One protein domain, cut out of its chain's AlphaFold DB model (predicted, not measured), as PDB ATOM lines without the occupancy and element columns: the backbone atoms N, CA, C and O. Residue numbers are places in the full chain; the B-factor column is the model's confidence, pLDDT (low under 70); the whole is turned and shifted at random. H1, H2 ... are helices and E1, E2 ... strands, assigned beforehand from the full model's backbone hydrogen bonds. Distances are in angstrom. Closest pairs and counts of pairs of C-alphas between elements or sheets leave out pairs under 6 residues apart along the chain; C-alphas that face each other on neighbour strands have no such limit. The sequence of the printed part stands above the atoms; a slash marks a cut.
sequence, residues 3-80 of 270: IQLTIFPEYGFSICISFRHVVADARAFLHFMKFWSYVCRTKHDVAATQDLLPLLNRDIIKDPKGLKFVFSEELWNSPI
ATOM      1  N   ILE A   3      -9.436  23.624 -49.820       94.56
ATOM      2  CA  ILE A   3      -9.921  24.094 -51.119       94.56
ATOM      3  C   ILE A   3      -8.737  24.747 -51.825       94.56
ATOM      4  O   ILE A   3      -8.059  25.585 -51.240       94.56
ATOM      5  N   GLN A   4      -8.509  24.362 -53.073       96.06
ATOM      6  CA  GLN A   4      -7.509  24.952 -53.947       96.06
ATOM      7  C   GLN A   4      -8.204  25.513 -55.185       96.06
ATOM      8  O   GLN A   4      -8.953  24.805 -55.861       96.06
ATOM      9  N   LEU A   5      -7.928  26.779 -55.485       96.31
ATOM     10  CA  LEU A   5      -8.317  27.430 -56.727       96.31
ATOM     11  C   LEU A   5      -7.077  27.543 -57.615       96.31
ATOM     12  O   LEU A   5      -6.088  28.150 -57.213       96.31
ATOM     13  N   THR A   6      -7.144  26.973 -58.812       97.19
ATOM     14  CA  THR A   6      -6.082  27.089 -59.820       97.19
ATOM     15  C   THR A   6      -6.637  27.836 -61.021       97.19
ATOM     16  O   THR A   6      -7.651  27.426 -61.584       97.19
ATOM     17  N   ILE A   7      -5.980  28.927 -61.405       97.69
ATOM     18  CA  ILE A   7      -6.348  29.740 -62.565       97.69
ATOM     19  C   ILE A   7      -5.482  29.307 -63.747       97.69
ATOM     20  O   ILE A   7      -4.266  29.183 -63.616       97.69
ATOM     21  N   PHE A   8      -6.118  29.095 -64.894       97.19
ATOM     22  CA  PHE A   8      -5.477  28.859 -66.179       97.19
ATOM     23  C   PHE A   8      -5.710  30.112 -67.028       97.19
ATOM     24  O   PHE A   8      -6.827  30.287 -67.528       97.19
ATOM     25  N   PRO A   9      -4.711  31.007 -67.148       96.50
ATOM     26  CA  PRO A   9      -4.848  32.240 -67.923       96.50
ATOM     27  C   PRO A   9      -5.427  31.948 -69.309       96.50
ATOM     28  O   PRO A   9      -5.015  30.977 -69.931       96.50
ATOM     29  N   GLU A  10      -6.405  32.735 -69.759       95.31
ATOM     30  CA  GLU A  10      -7.130  32.564 -71.035       95.31
ATOM     31  C   GLU A  10      -8.020  31.305 -71.185       95.31
ATOM     32  O   GLU A  10      -8.827  31.247 -72.110       95.31
ATOM     33  N   TYR A  11      -7.957  30.317 -70.282       96.06
ATOM     34  CA  TYR A  11      -8.712  29.051 -70.409       96.06
ATOM     35  C   TYR A  11      -9.758  28.817 -69.307       96.06
ATOM     36  O   TYR A  11     -10.683  28.024 -69.495       96.06
ATOM     37  N   GLY A  12      -9.637  29.489 -68.158       96.88
ATOM     38  CA  GLY A  12     -10.600  29.421 -67.055       96.88
ATOM     39  C   GLY A  12      -9.956  29.086 -65.711       96.88
ATOM     40  O   GLY A  12      -8.839  29.495 -65.417       96.88
ATOM     41  N   PHE A  13     -10.666  28.355 -64.850       96.25
ATOM     42  CA  PHE A  13     -10.160  27.954 -63.535       96.25
ATOM     43  C   PHE A  13     -10.677  26.571 -63.127       96.25
ATOM     44  O   PHE A  13     -11.712  26.105 -63.607       96.25
ATOM     45  N   SER A  14      -9.975  25.925 -62.198       95.50
ATOM     46  CA  SER A  14     -10.421  24.701 -61.531       95.50
ATOM     47  C   SER A  14     -10.510  24.905 -60.025       95.50
ATOM     48  O   SER A  14      -9.612  25.498 -59.426       95.50
ATOM     49  N   ILE A  15     -11.550  24.342 -59.411       94.31
ATOM     50  CA  ILE A  15     -11.684  24.246 -57.957       94.31
ATOM     51  C   ILE A  15     -11.459  22.789 -57.558       94.31
ATOM     52  O   ILE A  15     -12.231  21.908 -57.941       94.31
ATOM     53  N   CYS A  16     -10.419  22.547 -56.772       92.69
ATOM     54  CA  CYS A  16     -10.094  21.245 -56.206       92.69
ATOM     55  C   CYS A  16     -10.419  21.250 -54.714       92.69
ATOM     56  O   CYS A  16     -10.066  22.186 -53.999       92.69
ATOM     57  N   ILE A  17     -11.087  20.203 -54.230       92.25
ATOM     58  CA  ILE A  17     -11.494  20.101 -52.827       92.25
ATOM     59  C   ILE A  17     -11.061  18.754 -52.277       92.25
ATOM     60  O   ILE A  17     -11.307  17.715 -52.886       92.25
ATOM     61  N   SER A  18     -10.435  18.783 -51.104       90.38
ATOM     62  CA  SER A  18     -10.012  17.595 -50.372       90.38
ATOM     63  C   SER A  18     -10.599  17.599 -48.964       90.38
ATOM     64  O   SER A  18     -10.576  18.604 -48.245       90.38
ATOM     65  N   PHE A  19     -11.150  16.465 -48.544       87.94
ATOM     66  CA  PHE A  19     -11.702  16.280 -47.209       87.94
ATOM     67  C   PHE A  19     -11.572  14.819 -46.774       87.94
ATOM     68  O   PHE A  19     -11.415  13.915 -47.591       87.94
ATOM     69  N   ARG A  20     -11.621  14.580 -45.461       86.75
ATOM     70  CA  ARG A  20     -11.555  13.221 -44.916       86.75
ATOM     71  C   ARG A  20     -12.919  12.549 -45.067       86.75
ATOM     72  O   ARG A  20     -13.891  13.034 -44.492       86.75
ATOM     73  N   HIS A  21     -12.973  11.411 -45.756       85.06
ATOM     74  CA  HIS A  21     -14.225  10.686 -46.021       85.06
ATOM     75  C   HIS A  21     -14.935  10.206 -44.739       85.06
ATOM     76  O   HIS A  21     -16.144  10.011 -44.738       85.06
ATOM     77  N   VAL A  22     -14.230  10.099 -43.603       87.06
ATOM     78  CA  VAL A  22     -14.847   9.835 -42.284       87.06
ATOM     79  C   VAL A  22     -15.876  10.904 -41.878       87.06
ATOM     80  O   VAL A  22     -16.793  10.638 -41.103       87.06
ATOM     81  N   VAL A  23     -15.744  12.123 -42.409       88.62
ATOM     82  CA  VAL A  23     -16.627  13.245 -42.076       88.62
ATOM     83  C   VAL A  23     -17.950  13.152 -42.827       88.62
ATOM     84  O   VAL A  23     -18.988  13.374 -42.206       88.62
ATOM     85  N   ALA A  24     -17.917  12.833 -44.122       90.88
ATOM     86  CA  ALA A  24     -19.065  12.915 -45.016       90.88
ATOM     87  C   ALA A  24     -18.932  11.937 -46.193       90.88
ATOM     88  O   ALA A  24     -17.827  11.710 -46.686       90.88
ATOM     89  N   ASP A  25     -20.063  11.419 -46.671       91.69
ATOM     90  CA  ASP A  25     -20.132  10.713 -47.950       91.69
ATOM     91  C   ASP A  25     -20.291  11.687 -49.135       91.69
ATOM     92  O   ASP A  25     -20.421  12.907 -48.975       91.69
ATOM     93  N   ALA A  26     -20.297  11.148 -50.358       89.69
ATOM     94  CA  ALA A  26     -20.432  11.940 -51.579       89.69
ATOM     95  C   ALA A  26     -21.748  12.740 -51.650       89.69
ATOM     96  O   ALA A  26     -21.784  13.803 -52.273       89.69
ATOM     97  N   ARG A  27     -22.829  12.262 -51.015       90.75
ATOM     98  CA  ARG A  27     -24.137  12.935 -51.013       90.75
ATOM     99  C   ARG A  27     -24.114  14.151 -50.098       90.75
ATOM    100  O   ARG A  27     -24.490  15.236 -50.540       90.75
ATOM    101  N   ALA A  28     -23.594  13.998 -48.882       92.31
ATOM    102  CA  ALA A  28     -23.373  15.103 -47.955       92.31
ATOM    103  C   ALA A  28     -22.401  16.146 -48.534       92.31
ATOM    104  O   ALA A  28     -22.663  17.347 -48.458       92.31
ATOM    105  N   PHE A  29     -21.324  15.705 -49.192       91.62
ATOM    106  CA  PHE A  29     -20.397  16.610 -49.873       91.62
ATOM    107  C   PHE A  29     -21.065  17.385 -51.019       91.62
ATOM    108  O   PHE A  29     -20.928  18.603 -51.108       91.62
ATOM    109  N   LEU A  30     -21.838  16.712 -51.877       90.81
ATOM    110  CA  LEU A  30     -22.554  17.384 -52.961       90.81
ATOM    111  C   LEU A  30     -23.601  18.371 -52.429       90.81
ATOM    112  O   LEU A  30     -23.806  19.425 -53.030       90.81
ATOM    113  N   HIS A  31     -24.253  18.047 -51.309       89.94
ATOM    114  CA  HIS A  31     -25.163  18.966 -50.635       89.94
ATOM    115  C   HIS A  31     -24.427  20.233 -50.177       89.94
ATOM    116  O   HIS A  31     -24.855  21.334 -50.521       89.94
ATOM    117  N   PHE A  32     -23.268  20.082 -49.528       90.38
ATOM    118  CA  PHE A  32     -22.403  21.209 -49.170       90.38
ATOM    119  C   PHE A  32     -22.010  22.050 -50.391       90.38
ATOM    120  O   PHE A  32     -22.112  23.272 -50.348       90.38
ATOM    121  N   MET A  33     -21.631  21.419 -51.506       91.19
ATOM    122  CA  MET A  33     -21.274  22.144 -52.730       91.19
ATOM    123  C   MET A  33     -22.442  22.953 -53.300       91.19
ATOM    124  O   MET A  33     -22.253  24.091 -53.729       91.19
ATOM    125  N   LYS A  34     -23.659  22.393 -53.283       89.00
ATOM    126  CA  LYS A  34     -24.871  23.113 -53.694       89.00
ATOM    127  C   LYS A  34     -25.130  24.309 -52.781       89.00
ATOM    128  O   LYS A  34     -25.295  25.413 -53.293       89.00
ATOM    129  N   PHE A  35     -25.100  24.097 -51.468       88.12
ATOM    130  CA  PHE A  35     -25.255  25.155 -50.472       88.12
ATOM    131  C   PHE A  35     -24.217  26.271 -50.662       88.12
ATOM    132  O   PHE A  35     -24.582  27.436 -50.787       88.12
ATOM    133  N   TRP A  36     -22.935  25.921 -50.791       89.06
ATOM    134  CA  TRP A  36     -21.858  26.890 -50.998       89.06
ATOM    135  C   TRP A  36     -22.069  27.711 -52.275       89.06
ATOM    136  O   TRP A  36     -22.037  28.940 -52.233       89.06
ATOM    137  N   SER A  37     -22.391  27.051 -53.395       89.00
ATOM    138  CA  SER A  37     -22.680  27.741 -54.659       89.00
ATOM    139  C   SER A  37     -23.898  28.665 -54.576       89.00
ATOM    140  O   SER A  37     -23.918  29.730 -55.193       89.00
ATOM    141  N   TYR A  38     -24.907  28.276 -53.793       86.69
ATOM    142  CA  TYR A  38     -26.102  29.071 -53.577       86.69
ATOM    143  C   TYR A  38     -25.772  30.353 -52.807       86.69
ATOM    144  O   TYR A  38     -26.096  31.436 -53.289       86.69
ATOM    145  N   VAL A  39     -25.054  30.238 -51.683       86.69
ATOM    146  CA  VAL A  39     -24.635  31.383 -50.855       86.69
ATOM    147  C   VAL A  39     -23.793  32.376 -51.659       86.69
ATOM    148  O   VAL A  39     -24.029  33.582 -51.587       86.69
ATOM    149  N   CYS A  40     -22.849  31.884 -52.471       87.56
ATOM    150  CA  CYS A  40     -22.047  32.740 -53.349       87.56
ATOM    151  C   CYS A  40     -22.909  33.512 -54.359       87.56
ATOM    152  O   CYS A  40     -22.618  34.665 -54.665       87.56
ATOM    153  N   ARG A  41     -23.978  32.893 -54.872       88.19
ATOM    154  CA  ARG A  41     -24.877  33.516 -55.848       88.19
ATOM    155  C   ARG A  41     -25.800  34.559 -55.217       88.19
ATOM    156  O   ARG A  41     -26.075  35.569 -55.856       88.19
ATOM    157  N   THR A  42     -26.291  34.324 -54.000       84.69
ATOM    158  CA  THR A  42     -27.281  35.198 -53.346       84.69
ATOM    159  C   THR A  42     -26.671  36.329 -52.522       84.69
ATOM    160  O   THR A  42     -27.411  37.060 -51.873       84.69
ATOM    161  N   LYS A  43     -25.339  36.497 -52.528       79.50
ATOM    162  CA  LYS A  43     -24.630  37.507 -51.716       79.50
ATOM    163  C   LYS A  43     -25.044  37.468 -50.236       79.50
ATOM    164  O   LYS A  43     -25.178  38.510 -49.605       79.50
ATOM    165  N   HIS A  44     -25.215  36.261 -49.692       71.38
ATOM    166  CA  HIS A  44     -25.625  36.014 -48.303       71.38
ATOM    167  C   HIS A  44     -27.076  36.370 -47.949       71.38
ATOM    168  O   HIS A  44     -27.365  36.551 -46.770       71.38
ATOM    169  N   ASP A  45     -28.012  36.409 -48.903       73.00
ATOM    170  CA  ASP A  45     -29.435  36.393 -48.541       73.00
ATOM    171  C   ASP A  45     -29.797  35.032 -47.908       73.00
ATOM    172  O   ASP A  45     -29.887  34.002 -48.587       73.00
ATOM    173  N   VAL A  46     -29.895  35.024 -46.574       64.75
ATOM    174  CA  VAL A  46     -30.035  33.822 -45.734       64.75
ATOM    175  C   VAL A  46     -31.489  33.345 -45.666       64.75
ATOM    176  O   VAL A  46     -31.727  32.168 -45.387       64.75
ATOM    177  N   ALA A  47     -32.468  34.206 -45.969       65.81
ATOM    178  CA  ALA A  47     -33.890  33.913 -45.769       65.81
ATOM    179  C   ALA A  47     -34.393  32.727 -46.617       65.81
ATOM    180  O   ALA A  47     -35.303  32.015 -46.212       65.81
ATOM    181  N   ALA A  48     -33.750  32.456 -47.756       61.88
ATOM    182  CA  ALA A  48     -34.097  31.359 -48.660       61.88
ATOM    183  C   ALA A  48     -33.219  30.093 -48.495       61.88
ATOM    184  O   ALA A  48     -33.251  29.198 -49.341       61.88
ATOM    185  N   THR A  49     -32.415  30.001 -47.423       65.12
ATOM    186  CA  THR A  49     -31.460  28.890 -47.207       65.12
ATOM    187  C   THR A  49     -31.928  27.808 -46.238       65.12
ATOM    188  O   THR A  49     -31.249  26.789 -46.122       65.12
ATOM    189  N   GLN A  50     -33.067  27.989 -45.563       68.25
ATOM    190  CA  GLN A  50     -33.524  27.073 -44.508       68.25
ATOM    191  C   GLN A  50     -33.687  25.625 -44.992       68.25
ATOM    192  O   GLN A  50     -33.232  24.711 -44.306       68.25
ATOM    193  N   ASP A  51     -34.195  25.417 -46.208       69.31
ATOM    194  CA  ASP A  51     -34.350  24.078 -46.802       69.31
ATOM    195  C   ASP A  51     -33.020  23.428 -47.234       69.31
ATOM    196  O   ASP A  51     -32.963  22.230 -47.517       69.31
ATOM    197  N   LEU A  52     -31.934  24.207 -47.294       76.38
ATOM    198  CA  LEU A  52     -30.595  23.754 -47.686       76.38
ATOM    199  C   LEU A  52     -29.666  23.551 -46.483       76.38
ATOM    200  O   LEU A  52     -28.498  23.195 -46.662       76.38
ATOM    201  N   LEU A  53     -30.144  23.799 -45.259       87.12
ATOM    202  CA  LEU A  53     -29.313  23.631 -44.076       87.12
ATOM    203  C   LEU A  53     -29.032  22.139 -43.832       87.12
ATOM    204  O   LEU A  53     -29.953  21.316 -43.807       87.12
ATOM    205  N   PRO A  54     -27.756  21.756 -43.645       89.69
ATOM    206  CA  PRO A  54     -27.411  20.380 -43.342       89.69
ATOM    207  C   PRO A  54     -27.876  20.003 -41.934       89.69
ATOM    208  O   PRO A  54     -27.615  20.717 -40.965       89.69
ATOM    209  N   LEU A  55     -28.476  18.821 -41.791       91.06
ATOM    210  CA  LEU A  55     -28.717  18.233 -40.478       91.06
ATOM    211  C   LEU A  55     -27.400  17.642 -39.952       91.06
ATOM    212  O   LEU A  55     -26.919  16.632 -40.464       91.06
ATOM    213  N   LEU A  56     -26.825  18.280 -38.929       91.19
ATOM    214  CA  LEU A  56     -25.541  17.891 -38.326       91.19
ATOM    215  C   LEU A  56     -25.677  16.895 -37.166       91.19
ATOM    216  O   LEU A  56     -24.684  16.286 -36.769       91.19
ATOM    217  N   ASN A  57     -26.884  16.737 -36.613       90.94
ATOM    218  CA  ASN A  57     -27.124  15.842 -35.488       90.94
ATOM    219  C   ASN A  57     -26.883  14.380 -35.906       90.94
ATOM    220  O   ASN A  57     -27.672  13.813 -36.661       90.94
ATOM    221  N   ARG A  58     -25.799  13.772 -35.409       89.00
ATOM    222  CA  ARG A  58     -25.430  12.376 -35.700       89.00
ATOM    223  C   ARG A  58     -26.216  11.362 -34.869       89.00
ATOM    224  O   ARG A  58     -26.322  10.213 -35.288       89.00
ATOM    225  N   ASP A  59     -26.837  11.791 -33.773       87.44
ATOM    226  CA  ASP A  59     -27.590  10.924 -32.854       87.44
ATOM    227  C   ASP A  59     -28.957  10.499 -33.414       87.44
ATOM    228  O   ASP A  59     -29.676   9.692 -32.810       87.44
ATOM    229  N   ILE A  60     -29.329  11.035 -34.582       87.69
ATOM    230  CA  ILE A  60     -30.468  10.552 -35.367       87.69
ATOM    231  C   ILE A  60     -30.223   9.137 -35.900       87.69
ATOM    232  O   ILE A  60     -31.174   8.373 -36.049       87.69
ATOM    233  N   ILE A  61     -28.961   8.761 -36.138       84.94
ATOM    234  CA  ILE A  61     -28.611   7.394 -36.516       84.94
ATOM    235  C   ILE A  61     -28.687   6.532 -35.261       84.94
ATOM    236  O   ILE A  61     -27.814   6.581 -34.395       84.94
ATOM    237  N   LYS A  62     -29.754   5.742 -35.163       82.94
ATOM    238  CA  LYS A  62     -29.917   4.762 -34.091       82.94
ATOM    239  C   LYS A  62     -29.123   3.503 -34.412       82.94
ATOM    240  O   LYS A  62     -29.062   3.074 -35.560       82.94
ATOM    241  N   ASP A  63     -28.559   2.898 -33.374       79.31
ATOM    242  CA  ASP A  63     -27.842   1.628 -33.461       79.31
ATOM    243  C   ASP A  63     -28.516   0.566 -32.576       79.31
ATOM    244  O   ASP A  63     -27.964   0.156 -31.554       79.31
ATOM    245  N   PRO A  64     -29.743   0.134 -32.922       73.81
ATOM    246  CA  PRO A  64     -30.485  -0.827 -32.106       73.81
ATOM    247  C   PRO A  64     -29.810  -2.204 -32.053       73.81
ATOM    248  O   PRO A  64     -30.040  -2.965 -31.120       73.81
ATOM    249  N   LYS A  65     -28.974  -2.528 -33.049       73.38
ATOM    250  CA  LYS A  65     -28.241  -3.796 -33.146       73.38
ATOM    251  C   LYS A  65     -26.847  -3.742 -32.496       73.38
ATOM    252  O   LYS A  65     -26.121  -4.728 -32.569       73.38
ATOM    253  N   GLY A  66     -26.453  -2.615 -31.891       79.44
ATOM    254  CA  GLY A  66     -25.141  -2.452 -31.247       79.44
ATOM    255  C   GLY A  66     -23.950  -2.612 -32.200       79.44
ATOM    256  O   GLY A  66     -22.844  -2.953 -31.777       79.44
ATOM    257  N   LEU A  67     -24.158  -2.386 -33.497       77.00
ATOM    258  CA  LEU A  67     -23.166  -2.596 -34.547       77.00
ATOM    259  C   LEU A  67     -21.944  -1.707 -34.360       77.00
ATOM    260  O   LEU A  67     -20.835  -2.129 -34.671       77.00
ATOM    261  N   LYS A  68     -22.108  -0.494 -33.822       80.12
ATOM    262  CA  LYS A  68     -20.996   0.413 -33.526       80.12
ATOM    263  C   LYS A  68     -19.973  -0.253 -32.612       80.12
ATOM    264  O   LYS A  68     -18.777  -0.101 -32.849       80.12
ATOM    265  N   PHE A  69     -20.432  -0.976 -31.591       79.50
ATOM    266  CA  PHE A  69     -19.548  -1.704 -30.687       79.50
ATOM    267  C   PHE A  69     -18.819  -2.821 -31.437       79.50
ATOM    268  O   PHE A  69     -17.593  -2.860 -31.410       79.50
ATOM    269  N   VAL A  70     -19.556  -3.632 -32.204       77.00
ATOM    270  CA  VAL A  70     -18.993  -4.730 -33.009       77.00
ATOM    271  C   VAL A  70     -17.926  -4.231 -33.991       77.00
ATOM    272  O   VAL A  70     -16.828  -4.775 -34.038       77.00
ATOM    273  N   PHE A  71     -18.207  -3.162 -34.740       73.25
ATOM    274  CA  PHE A  71     -17.243  -2.558 -35.663       73.25
ATOM    275  C   PHE A  71     -16.025  -1.987 -34.946       73.25
ATOM    276  O   PHE A  71     -14.913  -2.090 -35.457       73.25
ATOM    277  N   SER A  72     -16.226  -1.363 -33.785       75.69
ATOM    278  CA  SER A  72     -15.126  -0.781 -33.013       75.69
ATOM    279  C   SER A  72     -14.208  -1.868 -32.465       75.69
ATOM    280  O   SER A  72     -12.993  -1.723 -32.540       75.69
ATOM    281  N   GLU A  73     -14.773  -2.970 -31.973       78.38
ATOM    282  CA  GLU A  73     -14.023  -4.134 -31.505       78.38
ATOM    283  C   GLU A  73     -13.271  -4.820 -32.656       78.38
ATOM    284  O   GLU A  73     -12.084  -5.111 -32.534       78.38
ATOM    285  N   GLU A  74     -13.916  -5.022 -33.808       71.38
ATOM    286  CA  GLU A  74     -13.254  -5.568 -34.999       71.38
ATOM    287  C   GLU A  74     -12.112  -4.681 -35.493       71.38
ATOM    288  O   GLU A  74     -11.054  -5.191 -35.871       71.38
ATOM    289  N   LEU A  75     -12.315  -3.361 -35.484       71.19
ATOM    290  CA  LEU A  75     -11.280  -2.399 -35.828       71.19
ATOM    291  C   LEU A  75     -10.133  -2.484 -34.822       71.19
ATOM    292  O   LEU A  75      -8.989  -2.570 -35.236       71.19
ATOM    293  N   TRP A  76     -10.418  -2.525 -33.522       73.06
ATOM    294  CA  TRP A  76      -9.393  -2.605 -32.480       73.06
ATOM    295  C   TRP A  76      -8.575  -3.902 -32.544       73.06
ATOM    296  O   TRP A  76      -7.367  -3.893 -32.330       73.06
ATOM    297  N   ASN A  77      -9.227  -5.008 -32.906       74.12
ATOM    298  CA  ASN A  77      -8.626  -6.337 -33.037       74.12
ATOM    299  C   ASN A  77      -8.056  -6.616 -34.442       74.12
ATOM    300  O   ASN A  77      -7.681  -7.752 -34.768       74.12
ATOM    301  N   SER A  78      -8.038  -5.615 -35.322       64.38
ATOM    302  CA  SER A  78      -7.404  -5.719 -36.632       64.38
ATOM    303  C   SER A  78      -5.923  -5.327 -36.539       64.38
ATOM    304  O   SER A  78      -5.574  -4.445 -35.758       64.38
ATOM    305  N   PRO A  79      -5.021  -5.974 -37.303       63.59
ATOM    306  CA  PRO A  79      -3.618  -5.567 -37.336       63.59
ATOM    307  C   PRO A  79      -3.502  -4.082 -37.693       63.59
ATOM    308  O   PRO A  79      -4.171  -3.612 -38.612       63.59
ATOM    309  N   ILE A  80      -2.650  -3.330 -36.999       52.75
ATOM    310  CA  ILE A  80      -2.501  -1.885 -37.233       52.75
ATOM    311  C   ILE A  80      -2.117  -1.597 -38.697       52.75
ATOM    312  O   ILE A  80      -2.607  -0.617 -39.257       52.75
TER     313      ILE A  80
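AT A GLANCE: This is residues 3 to 80 of the 270 residues of the protein "Anthocyanin 5-aromatic acyltransferase" of Glycine soja (UniProt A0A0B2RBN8). The model is an open, flat zigzag: a two-stranded hairpin, E1 and E2, then the long helix H1 folding back, then a long link that returns past H1 and leads out to a second helix, H2, at the far end of an arm. Residues 56 to 80, with H2 among them, stand free and stick out from the rest as this arm. The printed part has 78 residues, with two named strands followed by two named helices in the order E1, E2, H1, H2; the sheet has the order E1 - E2 and is antiparallel. The class is mixed, helices and strands, with 27 residues in helices and 13 in strands. The whole is extended, with a radius of gyration of the C-alphas of 18.8 A, and spans 54 by 35 by 13 A.

HOW THE PARTS SIT: Strands E1, residues 3 to 8, and E2, residues 12 to 18, are antiparallel neighbours and form a hairpin, with 159 degrees between their directions. The C-alphas of Ile 7 and Phe 13, which face each other, are 4.3 A apart. N 4 and O 16 are within hydrogen-bond range at 2.8 A, and so are N 12 and O 8 at 3.0 A. A short link of 7 residues joins E2 to helix H1, residues 26 to 42. E1 and H1 are apart. Helix H2, residues 67 to 76, is apart from E1, E2 and H1. In H1 and H2 every O i to N i+4 pair is within hydrogen-bond range.

IN THESE COORDINATES: E1 begins at C-alpha 3, (-9.921, 24.094, -51.119), and measures 16.4 A from first to last C-alpha. E2 measures 20.5 A. H1, the longest helix with 17 residues, measures 24.3 A and begins at C-alpha 26, (-20.432, 11.940, -51.579). H2 measures 13.9 A and ends at C-alpha 76, (-9.393, -2.605, -32.480).

THE WHOLE: The two C-alphas farthest apart are those of Glu 10 and Lys 65, at 56.6 A. Without the stretches that stand free, residues 40 to 45 and 56 to 80, the body has 47 residues and spans 39 by 30 by 12 A. The link from E1 to E2 is tight, and that from H1 to H2 is long, with 24 residues, 43 to 66, in no named element. The printed part has no cut. The mean pLDDT of the printed part is 84.0, and residues 46 to 51 and 78 to 80 are under 70.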